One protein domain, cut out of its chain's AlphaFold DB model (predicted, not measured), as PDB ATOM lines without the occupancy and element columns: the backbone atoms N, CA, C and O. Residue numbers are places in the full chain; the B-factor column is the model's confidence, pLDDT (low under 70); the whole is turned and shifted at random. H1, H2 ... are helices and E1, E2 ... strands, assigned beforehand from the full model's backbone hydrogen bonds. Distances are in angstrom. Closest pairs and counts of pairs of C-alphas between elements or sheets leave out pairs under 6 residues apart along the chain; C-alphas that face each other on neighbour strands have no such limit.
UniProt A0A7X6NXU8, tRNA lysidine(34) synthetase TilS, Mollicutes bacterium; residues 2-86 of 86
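AT A GLANCE: This is residues 2 to 86 of the 86 residues of the protein "tRNA lysidine(34) synthetase TilS" of Mollicutes bacterium (UniProt A0A7X6NXU8). What shape is it? With little regular structure, a small antiparallel sheet, E1 - E4 - E5, has the hairpin E2 and E3 beside its E5 edge, short helices H1 and H2 toward one end, and a tail without named elements. What fills it? Of 85 printed residues, 31 are in E1 E2 E3 H1 H2 E4 E5, class mixed. It is compact, with a radius of gyration of the C-alphas of 12.9 A, and spans 40 by 27 by 25 A.

IN THESE COORDINATES: Where is the sheet? E1, residues 11 to 14, begins at C-alpha 11 (7.478, -47.695, -10.094); E4 is residues 49 to 52; E5, residues 58 to 61, ends at C-alpha 61 (1.759, -47.658, 0.342). And the rest? E2 is 20 to 23, E3 27 to 30, H1 31 to 37, H2 42 to 45.

HOW THE PARTS SIT: What pairs? Within hydrogen-bond range are N 11 and O 52, N 51 and O 60, and N 21 and O 29, each 2.9 A. What else is near? The closest C-alphas of E2 and E5, Ile 21 and Ile 58, are 5.4 A apart. H1, with every O i to N i+4 pair within range, only grazes the sheet.

THE WHOLE: Any cut? The printed part has no cut. Where is confidence low? Residues 68 to 78 are under 70, among others.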
ATOM      1  N   ASN A   2      -4.793 -57.531  -9.965       68.62
ATOM      2  CA  ASN A   2      -5.157 -57.882 -11.334       68.62
ATOM      3  C   ASN A   2      -4.241 -57.137 -12.316       68.62
ATOM      4  O   ASN A   2      -4.366 -55.926 -12.489       68.62
ATOM      5  N   SER A   3      -3.330 -57.853 -12.976       66.44
ATOM      6  CA  SER A   3      -2.390 -57.277 -13.949       66.44
ATOM      7  C   SER A   3      -3.071 -56.610 -15.151       66.44
ATOM      8  O   SER A   3      -2.449 -55.793 -15.821       66.44
ATOM      9  N   LYS A   4      -4.355 -56.895 -15.412       74.25
ATOM     10  CA  LYS A   4      -5.135 -56.220 -16.462       74.25
ATOM     11  C   LYS A   4      -5.571 -54.802 -16.075       74.25
ATOM     12  O   LYS A   4      -5.870 -54.002 -16.956       74.25
ATOM     13  N   GLU A   5      -5.610 -54.499 -14.780       78.56
ATOM     14  CA  GLU A   5      -6.078 -53.216 -14.239       78.56
ATOM     15  C   GLU A   5      -4.931 -52.238 -13.951       78.56
ATOM     16  O   GLU A   5      -5.179 -51.081 -13.623       78.56
ATOM     17  N   ILE A   6      -3.681 -52.688 -14.095       85.19
ATOM     18  CA  ILE A   6      -2.475 -51.917 -13.789       85.19
ATOM     19  C   ILE A   6      -1.600 -51.804 -15.034       85.19
ATOM     20  O   ILE A   6      -1.438 -52.765 -15.787       85.19
ATOM     21  N   LYS A   7      -0.998 -50.630 -15.250       90.19
ATOM     22  CA  LYS A   7      -0.025 -50.427 -16.327       90.19
ATOM     23  C   LYS A   7       1.405 -50.604 -15.824       90.19
ATOM     24  O   LYS A   7       1.866 -49.885 -14.949       90.19
ATOM     25  N   LEU A   8       2.118 -51.573 -16.387       89.81
ATOM     26  CA  LEU A   8       3.533 -51.794 -16.092       89.81
ATOM     27  C   LEU A   8       4.430 -50.757 -16.813       89.81
ATOM     28  O   LEU A   8       3.991 -50.178 -17.813       89.81
ATOM     29  N   PRO A   9       5.674 -50.528 -16.341       93.06
ATOM     30  CA  PRO A   9       6.269 -51.106 -15.131       93.06
ATOM     31  C   PRO A   9       5.644 -50.559 -13.845       93.06
ATOM     32  O   PRO A   9       5.035 -49.492 -13.833       93.06
ATOM     33  N   LEU A  10       5.824 -51.304 -12.755       91.12
ATOM     34  CA  LEU A  10       5.625 -50.755 -11.421       91.12
ATOM     35  C   LEU A  10       6.797 -49.842 -11.079       91.12
ATOM     36  O   LEU A  10       7.949 -50.173 -11.360       91.12
ATOM     37  N   ILE A  11       6.496 -48.708 -10.461       93.62
ATOM     38  CA  ILE A  11       7.478 -47.695 -10.094       93.62
ATOM     39  C   ILE A  11       7.407 -47.500  -8.586       93.62
ATOM     40  O   ILE A  11       6.328 -47.321  -8.023       93.62
ATOM     41  N   VAL A  12       8.566 -47.525  -7.930       93.06
ATOM     42  CA  VAL A  12       8.694 -47.163  -6.518       93.06
ATOM     43  C   VAL A  12       9.293 -45.770  -6.440       93.06
ATOM     44  O   VAL A  12      10.350 -45.512  -7.014       93.06
ATOM     45  N   ARG A  13       8.615 -44.863  -5.738       93.56
ATOM     46  CA  ARG A  13       9.080 -43.486  -5.538       93.56
ATOM     47  C   ARG A  13       8.721 -42.964  -4.156       93.56
ATOM     48  O   ARG A  13       7.850 -43.510  -3.485       93.56
ATOM     49  N   ASN A  14       9.337 -41.852  -3.773       91.81
ATOM     50  CA  ASN A  14       8.875 -41.076  -2.626       91.81
ATOM     51  C   ASN A  14       7.545 -40.381  -2.941       91.81
ATOM     52  O   ASN A  14       7.148 -40.213  -4.103       91.81
ATOM     53  N   ARG A  15       6.863 -39.946  -1.882       92.06
ATOM     54  CA  ARG A  15       5.629 -39.169  -2.004       92.06
ATOM     55  C   ARG A  15       5.874 -37.804  -2.630       92.06
ATOM     56  O   ARG A  15       6.863 -37.139  -2.335       92.06
ATOM     57  N   TYR A  16       4.902 -37.350  -3.404       92.75
ATOM     58  CA  TYR A  16       4.820 -35.980  -3.881       92.75
ATOM     59  C   TYR A  16       3.680 -35.228  -3.183       92.75
ATOM     60  O   TYR A  16       2.664 -35.819  -2.789       92.75
ATOM     61  N   PRO A  17       3.815 -33.903  -2.992       92.62
ATOM     62  CA  PRO A  17       2.705 -33.078  -2.541       92.62
ATOM     63  C   PRO A  17       1.493 -33.240  -3.464       92.62
ATOM     64  O   PRO A  17       1.598 -33.108  -4.676       92.62
ATOM     65  N   GLY A  18       0.330 -33.519  -2.875       93.12
ATOM     66  CA  GLY A  18      -0.912 -33.714  -3.628       93.12
ATOM     67  C   GLY A  18      -1.216 -35.161  -4.015       93.12
ATOM     68  O   GLY A  18      -2.327 -35.399  -4.485       93.12
ATOM     69  N   ASP A  19      -0.314 -36.114  -3.747       95.31
ATOM     70  CA  ASP A  19      -0.561 -37.539  -3.990       95.31
ATOM     71  C   ASP A  19      -1.869 -38.028  -3.350       95.31
ATOM     72  O   ASP A  19      -2.195 -37.728  -2.189       95.31
ATOM     73  N   LYS A  20      -2.595 -38.838  -4.121       95.44
ATOM     74  CA  LYS A  20      -3.904 -39.388  -3.784       95.44
ATOM     75  C   LYS A  20      -3.982 -40.862  -4.168       95.44
ATOM     76  O   LYS A  20      -3.529 -41.244  -5.240       95.44
ATOM     77  N   ILE A  21      -4.596 -41.666  -3.306       92.69
ATOM     78  CA  ILE A  21      -4.845 -43.090  -3.542       92.69
ATOM     79  C   ILE A  21      -6.348 -43.349  -3.651       92.69
ATOM     80  O   ILE A  21      -7.138 -42.824  -2.860       92.69
ATOM     81  N   SER A  22      -6.732 -44.169  -4.625       91.00
ATOM     82  CA  SER A  22      -8.105 -44.648  -4.796       91.00
ATOM     83  C   SER A  22      -8.335 -45.884  -3.925       91.00
ATOM     84  O   SER A  22      -7.601 -46.872  -4.015       91.00
ATOM     85  N   LEU A  23      -9.356 -45.830  -3.071       84.94
ATOM     86  CA  LEU A  23      -9.714 -46.857  -2.098       84.94
ATOM     87  C   LEU A  23     -11.074 -47.474  -2.444       84.94
ATOM     88  O   LEU A  23     -12.029 -46.773  -2.787       84.94
ATOM     89  N   LYS A  24     -11.166 -48.803  -2.330       77.69
ATOM     90  CA  LYS A  24     -12.381 -49.557  -2.664       77.69
ATOM     91  C   LYS A  24     -13.529 -49.086  -1.785       77.69
ATOM     92  O   LYS A  24     -13.404 -49.085  -0.566       77.69
ATOM     93  N   ASN A  25     -14.618 -48.651  -2.418       78.12
ATOM     94  CA  ASN A  25     -15.842 -48.157  -1.775       78.12
ATOM     95  C   ASN A  25     -15.674 -46.913  -0.875       78.12
ATOM     96  O   ASN A  25     -16.619 -46.526  -0.197       78.12
ATOM     97  N   LEU A  26     -14.498 -46.273  -0.871       82.00
ATOM     98  CA  LEU A  26     -14.184 -45.111  -0.024       82.00
ATOM     99  C   LEU A  26     -13.736 -43.884  -0.836       82.00
ATOM    100  O   LEU A  26     -13.400 -42.846  -0.267       82.00
ATOM    101  N   GLY A  27     -13.726 -43.991  -2.166       87.94
ATOM    102  CA  GLY A  27     -13.323 -42.909  -3.056       87.94
ATOM    103  C   GLY A  27     -11.819 -42.649  -3.011       87.94
ATOM    104  O   GLY A  27     -11.012 -43.569  -2.907       87.94
ATOM    105  N   THR A  28     -11.427 -41.385  -3.144       93.06
ATOM    106  CA  THR A  28     -10.018 -40.980  -3.209       93.06
ATOM    107  C   THR A  28      -9.591 -40.314  -1.906       93.06
ATOM    108  O   THR A  28     -10.279 -39.418  -1.426       93.06
ATOM    109  N   LYS A  29      -8.426 -40.684  -1.367       94.62
ATOM    110  CA  LYS A  29      -7.873 -40.095  -0.139       94.62
ATOM    111  C   LYS A  29      -6.465 -39.558  -0.360       94.62
ATOM    112  O   LYS A  29      -5.676 -40.164  -1.085       94.62
ATOM    113  N   LYS A  30      -6.125 -38.418   0.251       95.75
ATOM    114  CA  LYS A  30      -4.761 -37.872   0.159       95.75
ATOM    115  C   LYS A  30      -3.803 -38.737   0.966       95.75
ATOM    116  O   LYS A  30      -4.081 -39.060   2.119       95.75
ATOM    117  N   ILE A  31      -2.621 -39.011   0.417       95.06
ATOM    118  CA  ILE A  31      -1.581 -39.742   1.154       95.06
ATOM    119  C   ILE A  31      -1.210 -39.005   2.439       95.06
ATOM    120  O   ILE A  31      -1.104 -39.627   3.487       95.06
ATOM    121  N   LYS A  32      -1.100 -37.672   2.397       94.44
ATOM    122  CA  LYS A  32      -0.824 -36.860   3.593       94.44
ATOM    123  C   LYS A  32      -1.785 -37.176   4.749       94.44
ATOM    124  O   LYS A  32      -1.331 -37.274   5.881       94.44
ATOM    125  N   GLU A  33      -3.079 -37.317   4.466       95.19
ATOM    126  CA  GLU A  33      -4.099 -37.623   5.479       95.19
ATOM    127  C   GLU A  33      -3.919 -39.040   6.025       95.19
ATOM    128  O   GLU A  33      -3.903 -39.223   7.237       95.19
ATOM    129  N   ILE A  34      -3.674 -40.018   5.144       94.38
ATOM    130  CA  ILE A  34      -3.388 -41.408   5.537       94.38
ATOM    131  C   ILE A  34      -2.187 -41.469   6.486       94.38
ATOM    132  O   ILE A  34      -2.267 -42.092   7.537       94.38
ATOM    133  N   LEU A  35      -1.090 -40.781   6.158       94.19
ATOM    134  CA  LEU A  35       0.120 -40.789   6.984       94.19
ATOM    135  C   LEU A  35      -0.077 -40.104   8.346       94.19
ATOM    136  O   LEU A  35       0.560 -40.491   9.325       94.19
ATOM    137  N   ILE A  36      -0.949 -39.092   8.420       94.50
ATOM    138  CA  ILE A  36      -1.330 -38.450   9.687       94.50
ATOM    139  C   ILE A  36      -2.136 -39.419  10.553       94.50
ATOM    140  O   ILE A  36      -1.831 -39.574  11.731       94.50
ATOM    141  N   GLU A  37      -3.134 -40.088   9.980       94.00
ATOM    142  CA  GLU A  37      -3.981 -41.049  10.699       94.00
ATOM    143  C   GLU A  37      -3.201 -42.271  11.181       94.00
ATOM    144  O   GLU A  37      -3.429 -42.755  12.287       94.00
ATOM    145  N   SER A  38      -2.228 -42.721  10.388       92.62
ATOM    146  CA  SER A  38      -1.271 -43.762  10.769       92.62
ATOM    147  C   SER A  38      -0.229 -43.288  11.789       92.62
ATOM    148  O   SER A  38       0.649 -44.064  12.146       92.62
ATOM    149  N   LYS A  39      -0.324 -42.037  12.268       93.88
ATOM    150  CA  LYS A  39       0.557 -41.432  13.278       93.88
ATOM    151  C   LYS A  39       2.043 -41.491  12.911       93.88
ATOM    152  O   LYS A  39       2.889 -41.633  13.781       93.88
ATOM    153  N   ILE A  40       2.354 -41.355  11.625       91.38
ATOM    154  CA  ILE A  40       3.739 -41.373  11.148       91.38
ATOM    155  C   ILE A  40       4.353 -39.989  11.307       91.38
ATOM    156  O   ILE A  40       3.729 -38.986  10.935       91.38
ATOM    157  N   ASP A  41       5.583 -39.924  11.804       92.44
ATOM    158  CA  ASP A  41       6.302 -38.674  12.021       92.44
ATOM    159  C   ASP A  41       6.699 -37.983  10.718       92.44
ATOM    160  O   ASP A  41       7.026 -38.615   9.716       92.44
ATOM    161  N   LEU A  42       6.726 -36.647  10.730       88.94
ATOM    162  CA  LEU A  42       6.966 -35.840   9.528       88.94
ATOM    163  C   LEU A  42       8.264 -36.219   8.795       88.94
ATOM    164  O   LEU A  42       8.271 -36.259   7.568       88.94
ATOM    165  N   LYS A  43       9.338 -36.520   9.538       88.31
ATOM    166  CA  LYS A  43      10.634 -36.922   8.967       88.31
ATOM    167  C   LYS A  43      10.561 -38.274   8.257       88.31
ATOM    168  O   LYS A  43      11.219 -38.462   7.240       88.31
ATOM    169  N   GLU A  44       9.754 -39.193   8.772       87.88
ATOM    170  CA  GLU A  44       9.575 -40.524   8.193       87.88
ATOM    171  C   GLU A  44       8.669 -40.484   6.967       87.88
ATOM    172  O   GLU A  44       8.898 -41.222   6.015       87.88
ATOM    173  N   ARG A  45       7.687 -39.571   6.936       90.12
ATOM    174  CA  ARG A  45       6.755 -39.433   5.803       90.12
ATOM    175  C   ARG A  45       7.455 -39.217   4.469       90.12
ATOM    176  O   ARG A  45       6.983 -39.725   3.460       90.12
ATOM    177  N   GLU A  46       8.554 -38.471   4.457       86.75
ATOM    178  CA  GLU A  46       9.326 -38.195   3.237       86.75
ATOM    179  C   GLU A  46      10.119 -39.415   2.742       86.75
ATOM    180  O   GLU A  46      10.532 -39.453   1.588       86.75
ATOM    181  N   GLN A  47      10.297 -40.423   3.598       88.31
ATOM    182  CA  GLN A  47      11.012 -41.664   3.299       88.31
ATOM    183  C   GLN A  47      10.068 -42.827   2.981       88.31
ATOM    184  O   GLN A  47      10.531 -43.933   2.713       88.31
ATOM    185  N   ILE A  48       8.750 -42.606   3.034       89.00
ATOM    186  CA  ILE A  48       7.784 -43.661   2.747       89.00
ATOM    187  C   ILE A  48       7.779 -43.951   1.246       89.00
ATOM    188  O   ILE A  48       7.452 -43.052   0.459       89.00
ATOM    189  N   PRO A  49       8.075 -45.201   0.846       91.56
ATOM    190  CA  PRO A  49       7.946 -45.608  -0.537       91.56
ATOM    191  C   PRO A  49       6.469 -45.653  -0.923       91.56
ATOM    192  O   PRO A  49       5.597 -46.018  -0.136       91.56
ATOM    193  N   ILE A  50       6.184 -45.307  -2.168       93.38
ATOM    194  CA  ILE A  50       4.882 -45.471  -2.796       93.38
ATOM    195  C   ILE A  50       5.088 -46.253  -4.077       93.38
ATOM    196  O   ILE A  50       5.956 -45.923  -4.885       93.38
ATOM    197  N   VAL A  51       4.259 -47.275  -4.251       92.69
ATOM    198  CA  VAL A  51       4.222 -48.092  -5.456       92.69
ATOM    199  C   VAL A  51       3.138 -47.552  -6.376       92.69
ATOM    200  O   VAL A  51       1.959 -47.500  -6.000       92.69
ATOM    201  N   THR A  52       3.536 -47.170  -7.583       93.88
ATOM    202  CA  THR A  52       2.645 -46.710  -8.644       93.88
ATOM    203  C   THR A  52       2.742 -47.589  -9.880       93.88
ATOM    204  O   THR A  52       3.688 -48.357 -10.052       93.88
ATOM    205  N   ASP A  53       1.751 -47.460 -10.750       92.50
ATOM    206  CA  ASP A  53       1.819 -47.946 -12.123       92.50
ATOM    207  C   ASP A  53       2.567 -46.930 -13.018       92.50
ATOM    208  O   ASP A  53       2.988 -45.863 -12.551       92.50
ATOM    209  N   SER A  54       2.725 -47.238 -14.306       94.25
ATOM    210  CA  SER A  54       3.397 -46.357 -15.271       94.25
ATOM    211  C   SER A  54       2.610 -45.090 -15.623       94.25
ATOM    212  O   SER A  54       3.189 -44.133 -16.133       94.25
ATOM    213  N   ASN A  55       1.323 -45.036 -15.277       94.00
ATOM    214  CA  ASN A  55       0.479 -43.846 -15.367       94.00
ATOM    215  C   ASN A  55       0.467 -43.034 -14.058       94.00
ATOM    216  O   ASN A  55      -0.318 -42.095 -13.928       94.00
ATOM    217  N   ASN A  56       1.329 -43.374 -13.093       92.31
ATOM    218  CA  ASN A  56       1.418 -42.744 -11.776       92.31
ATOM    219  C   ASN A  56       0.164 -42.948 -10.895       92.31
ATOM    220  O   ASN A  56      -0.043 -42.217  -9.923       92.31
ATOM    221  N   ASN A  57      -0.659 -43.962 -11.186       92.31
ATOM    222  CA  ASN A  57      -1.736 -44.387 -10.297       92.31
ATOM    223  C   ASN A  57      -1.138 -45.076  -9.073       92.31
ATOM    224  O   ASN A  57      -0.355 -46.016  -9.205       92.31
ATOM    225  N   ILE A  58      -1.521 -44.640  -7.874       92.88
ATOM    226  CA  ILE A  58      -0.998 -45.208  -6.629       92.88
ATOM    227  C   ILE A  58      -1.675 -46.549  -6.345       92.88
ATOM    228  O   ILE A  58      -2.882 -46.616  -6.107       92.88
ATOM    229  N   ILE A  59      -0.872 -47.612  -6.319       90.31
ATOM    230  CA  ILE A  59      -1.325 -48.989  -6.110       90.31
ATOM    231  C   ILE A  59      -1.191 -49.383  -4.639       90.31
ATOM    232  O   ILE A  59      -2.058 -50.069  -4.089       90.31
ATOM    233  N   TRP A  60      -0.099 -48.982  -3.989       89.69
ATOM    234  CA  TRP A  60       0.219 -49.453  -2.647       89.69
ATOM    235  C   TRP A  60       1.150 -48.490  -1.914       89.69
ATOM    236  O   TRP A  60       2.093 -47.950  -2.487       89.69
ATOM    237  N   ILE A  61       0.871 -48.293  -0.628       91.00
ATOM    238  CA  ILE A  61       1.759 -47.658   0.342       91.00
ATOM    239  C   ILE A  61       2.227 -48.782   1.284       91.00
ATOM    240  O   ILE A  61       1.436 -49.207   2.142       91.00
ATOM    241  N   PRO A  62       3.451 -49.321   1.104       86.69
ATOM    242  CA  PRO A  62       3.979 -50.428   1.892       86.69
ATOM    243  C   PRO A  62       3.828 -50.237   3.398       86.69
ATOM    244  O   PRO A  62       4.077 -49.159   3.929       86.69
ATOM    245  N   GLY A  63       3.349 -51.285   4.073       81.31
ATOM    246  CA  GLY A  63       3.101 -51.293   5.519       81.31
ATOM    247  C   GLY A  63       1.923 -50.437   6.009       81.31
ATOM    248  O   GLY A  63       1.620 -50.478   7.195       81.31
ATOM    249  N   ILE A  64       1.249 -49.676   5.135       85.25
ATOM    250  CA  ILE A  64       0.276 -48.653   5.559       85.25
ATOM    251  C   ILE A  64      -1.094 -48.854   4.909       85.25
ATOM    252  O   ILE A  64      -2.108 -48.940   5.605       85.25
ATOM    253  N   LYS A  65      -1.170 -48.897   3.570       82.00
ATOM    254  CA  LYS A  65      -2.466 -48.967   2.873       82.00
ATOM    255  C   LYS A  65      -2.366 -49.553   1.465       82.00
ATOM    256  O   LYS A  65      -1.536 -49.128   0.667       82.00
ATOM    257  N   LYS A  66      -3.265 -50.487   1.139       77.88
ATOM    258  CA  LYS A  66      -3.480 -51.031  -0.217       77.88
ATOM    259  C   LYS A  66      -4.593 -50.246  -0.946       77.88
ATOM    260  O   LYS A  66      -5.519 -49.760  -0.295       77.88
ATOM    261  N   SER A  67      -4.492 -50.103  -2.272       73.75
ATOM    262  CA  SER A  67      -5.509 -49.456  -3.131       73.75
ATOM    263  C   SER A  67      -6.631 -50.414  -3.571       73.75
ATOM    264  O   SER A  67      -6.605 -51.604  -3.258       73.75
ATOM    265  N   VAL A  68      -7.578 -49.895  -4.367       68.00
ATOM    266  CA  VAL A  68      -8.614 -50.663  -5.095       68.00
ATOM    267  C   VAL A  68      -8.090 -51.851  -5.903       68.00
ATOM    268  O   VAL A  68      -8.831 -52.807  -6.103       68.00
ATOM    269  N   TYR A  69      -6.836 -51.808  -6.358       63.25
ATOM    270  CA  TYR A  69      -6.272 -52.808  -7.269       63.25
ATOM    271  C   TYR A  69      -5.821 -54.098  -6.557       63.25
ATOM    272  O   TYR A  69      -5.297 -55.026  -7.184       63.25
ATOM    273  N   ASN A  70      -6.011 -54.170  -5.236       63.22
ATOM    274  CA  ASN A  70      -5.652 -55.311  -4.406       63.22
ATOM    275  C   ASN A  70      -6.928 -55.976  -3.853       63.22
ATOM    276  O   ASN A  70      -7.549 -55.468  -2.922       63.22
ATOM    277  N   ASN A  71      -7.352 -57.073  -4.493       57.12
ATOM    278  CA  ASN A  71      -8.634 -57.744  -4.236       57.12
ATOM    279  C   ASN A  71      -8.537 -59.015  -3.365       57.12
ATOM    280  O   ASN A  71      -9.589 -59.535  -3.013       57.12
ATOM    281  N   ASN A  72      -7.334 -59.479  -2.998       57.50
ATOM    282  CA  ASN A  72      -7.121 -60.701  -2.207       57.50
ATOM    283  C   ASN A  72      -6.256 -60.424  -0.963       57.50
ATOM    284  O   ASN A  72      -5.467 -59.476  -0.938       57.50
ATOM    285  N   GLU A  73      -6.405 -61.255   0.074       55.09
ATOM    286  CA  GLU A  73      -5.535 -61.228   1.262       55.09
ATOM    287  C   GLU A  73      -4.114 -61.724   0.948       55.09
ATOM    288  O   GLU A  73      -3.158 -61.282   1.590       55.09
ATOM    289  N   ASP A  74      -3.966 -62.536  -0.104       56.41
ATOM    290  CA  ASP A  74      -2.680 -63.002  -0.620       56.41
ATOM    291  C   ASP A  74      -1.842 -61.847  -1.190       56.41
ATOM    292  O   ASP A  74      -2.317 -60.983  -1.935       56.41
ATOM    293  N   TYR A  75      -0.562 -61.809  -0.820       58.22
ATOM    294  CA  TYR A  75       0.369 -60.771  -1.254       58.22
ATOM    295  C   TYR A  75       0.919 -61.087  -2.653       58.22
ATOM    296  O   TYR A  75       1.776 -61.950  -2.793       58.22
ATOM    297  N   ASP A  76       0.493 -60.355  -3.689       63.50
ATOM    298  CA  ASP A  76       1.078 -60.504  -5.041       63.50
ATOM    299  C   ASP A  76       2.412 -59.765  -5.222       63.50
ATOM    300  O   ASP A  76       3.126 -59.991  -6.194       63.50
ATOM    301  N   ILE A  77       2.722 -58.826  -4.324       68.75
ATOM    302  CA  ILE A  77       3.965 -58.054  -4.338       68.75
ATOM    303  C   ILE A  77       4.547 -58.094  -2.931       68.75
ATOM    304  O   ILE A  77       3.920 -57.627  -1.978       68.75
ATOM    305  N   ILE A  78       5.762 -58.621  -2.827       69.19
ATOM    306  CA  ILE A  78       6.606 -58.511  -1.642       69.19
ATOM    307  C   ILE A  78       7.592 -57.379  -1.920       69.19
ATOM    308  O   ILE A  78       8.247 -57.361  -2.961       69.19
ATOM    309  N   TYR A  79       7.657 -56.409  -1.012       72.00
ATOM    310  CA  TYR A  79       8.620 -55.316  -1.072       72.00
ATOM    311  C   TYR A  79       9.483 -55.372   0.178       72.00
ATOM    312  O   TYR A  79       8.990 -55.159   1.287       72.00
ATOM    313  N   GLU A  80      10.760 -55.667  -0.021       73.00
ATOM    314  CA  GLU A  80      11.791 -55.586   0.999       73.00
ATOM    315  C   GLU A  80      12.678 -54.387   0.674       73.00
ATOM    316  O   GLU A  80      13.055 -54.171  -0.479       73.00
ATOM    317  N   TYR A  81      12.975 -53.572   1.681       70.62
ATOM    318  CA  TYR A  81      13.899 -52.459   1.531       70.62
ATOM    319  C   TYR A  81      14.794 -52.361   2.754       70.62
ATOM    320  O   TYR A  81      14.363 -52.584   3.886       70.62
ATOM    321  N   ILE A  82      16.044 -51.991   2.505       70.19
ATOM    322  CA  ILE A  82      17.028 -51.733   3.545       70.19
ATOM    323  C   ILE A  82      17.066 -50.225   3.740       70.19
ATOM    324  O   ILE A  82      17.379 -49.467   2.822       70.19
ATOM    325  N   LYS A  83      16.717 -49.776   4.943       67.00
ATOM    326  CA  LYS A  83      16.940 -48.394   5.348       67.00
ATOM    327  C   LYS A  83      18.367 -48.303   5.869       67.00
ATOM    328  O   LYS A  83      18.620 -48.683   7.010       67.00
ATOM    329  N   GLU A  84      19.296 -47.829   5.046       72.19
ATOM    330  CA  GLU A  84      20.630 -47.487   5.544       72.19
ATOM    331  C   GLU A  84      20.488 -46.332   6.545       72.19
ATOM    332  O   GLU A  84      20.048 -45.227   6.211       72.19
ATOM    333  N   GLY A  85      20.752 -46.633   7.817       65.25
ATOM    334  CA  GLY A  85      20.777 -45.644   8.885       65.25
ATOM    335  C   GLY A  85      21.955 -44.690   8.706       65.25
ATOM    336  O   GLY A  85      23.015 -45.089   8.229       65.25
ATOM    337  N   LYS A  86      21.756 -43.429   9.097       47.06
ATOM    338  CA  LYS A  86      22.871 -42.546   9.452       47.06
ATOM    339  C   LYS A  86      23.368 -42.883  10.846       47.06
ATOM    340  O   LYS A  86      22.496 -43.174  11.696       47.06
TER     341      LYS A  86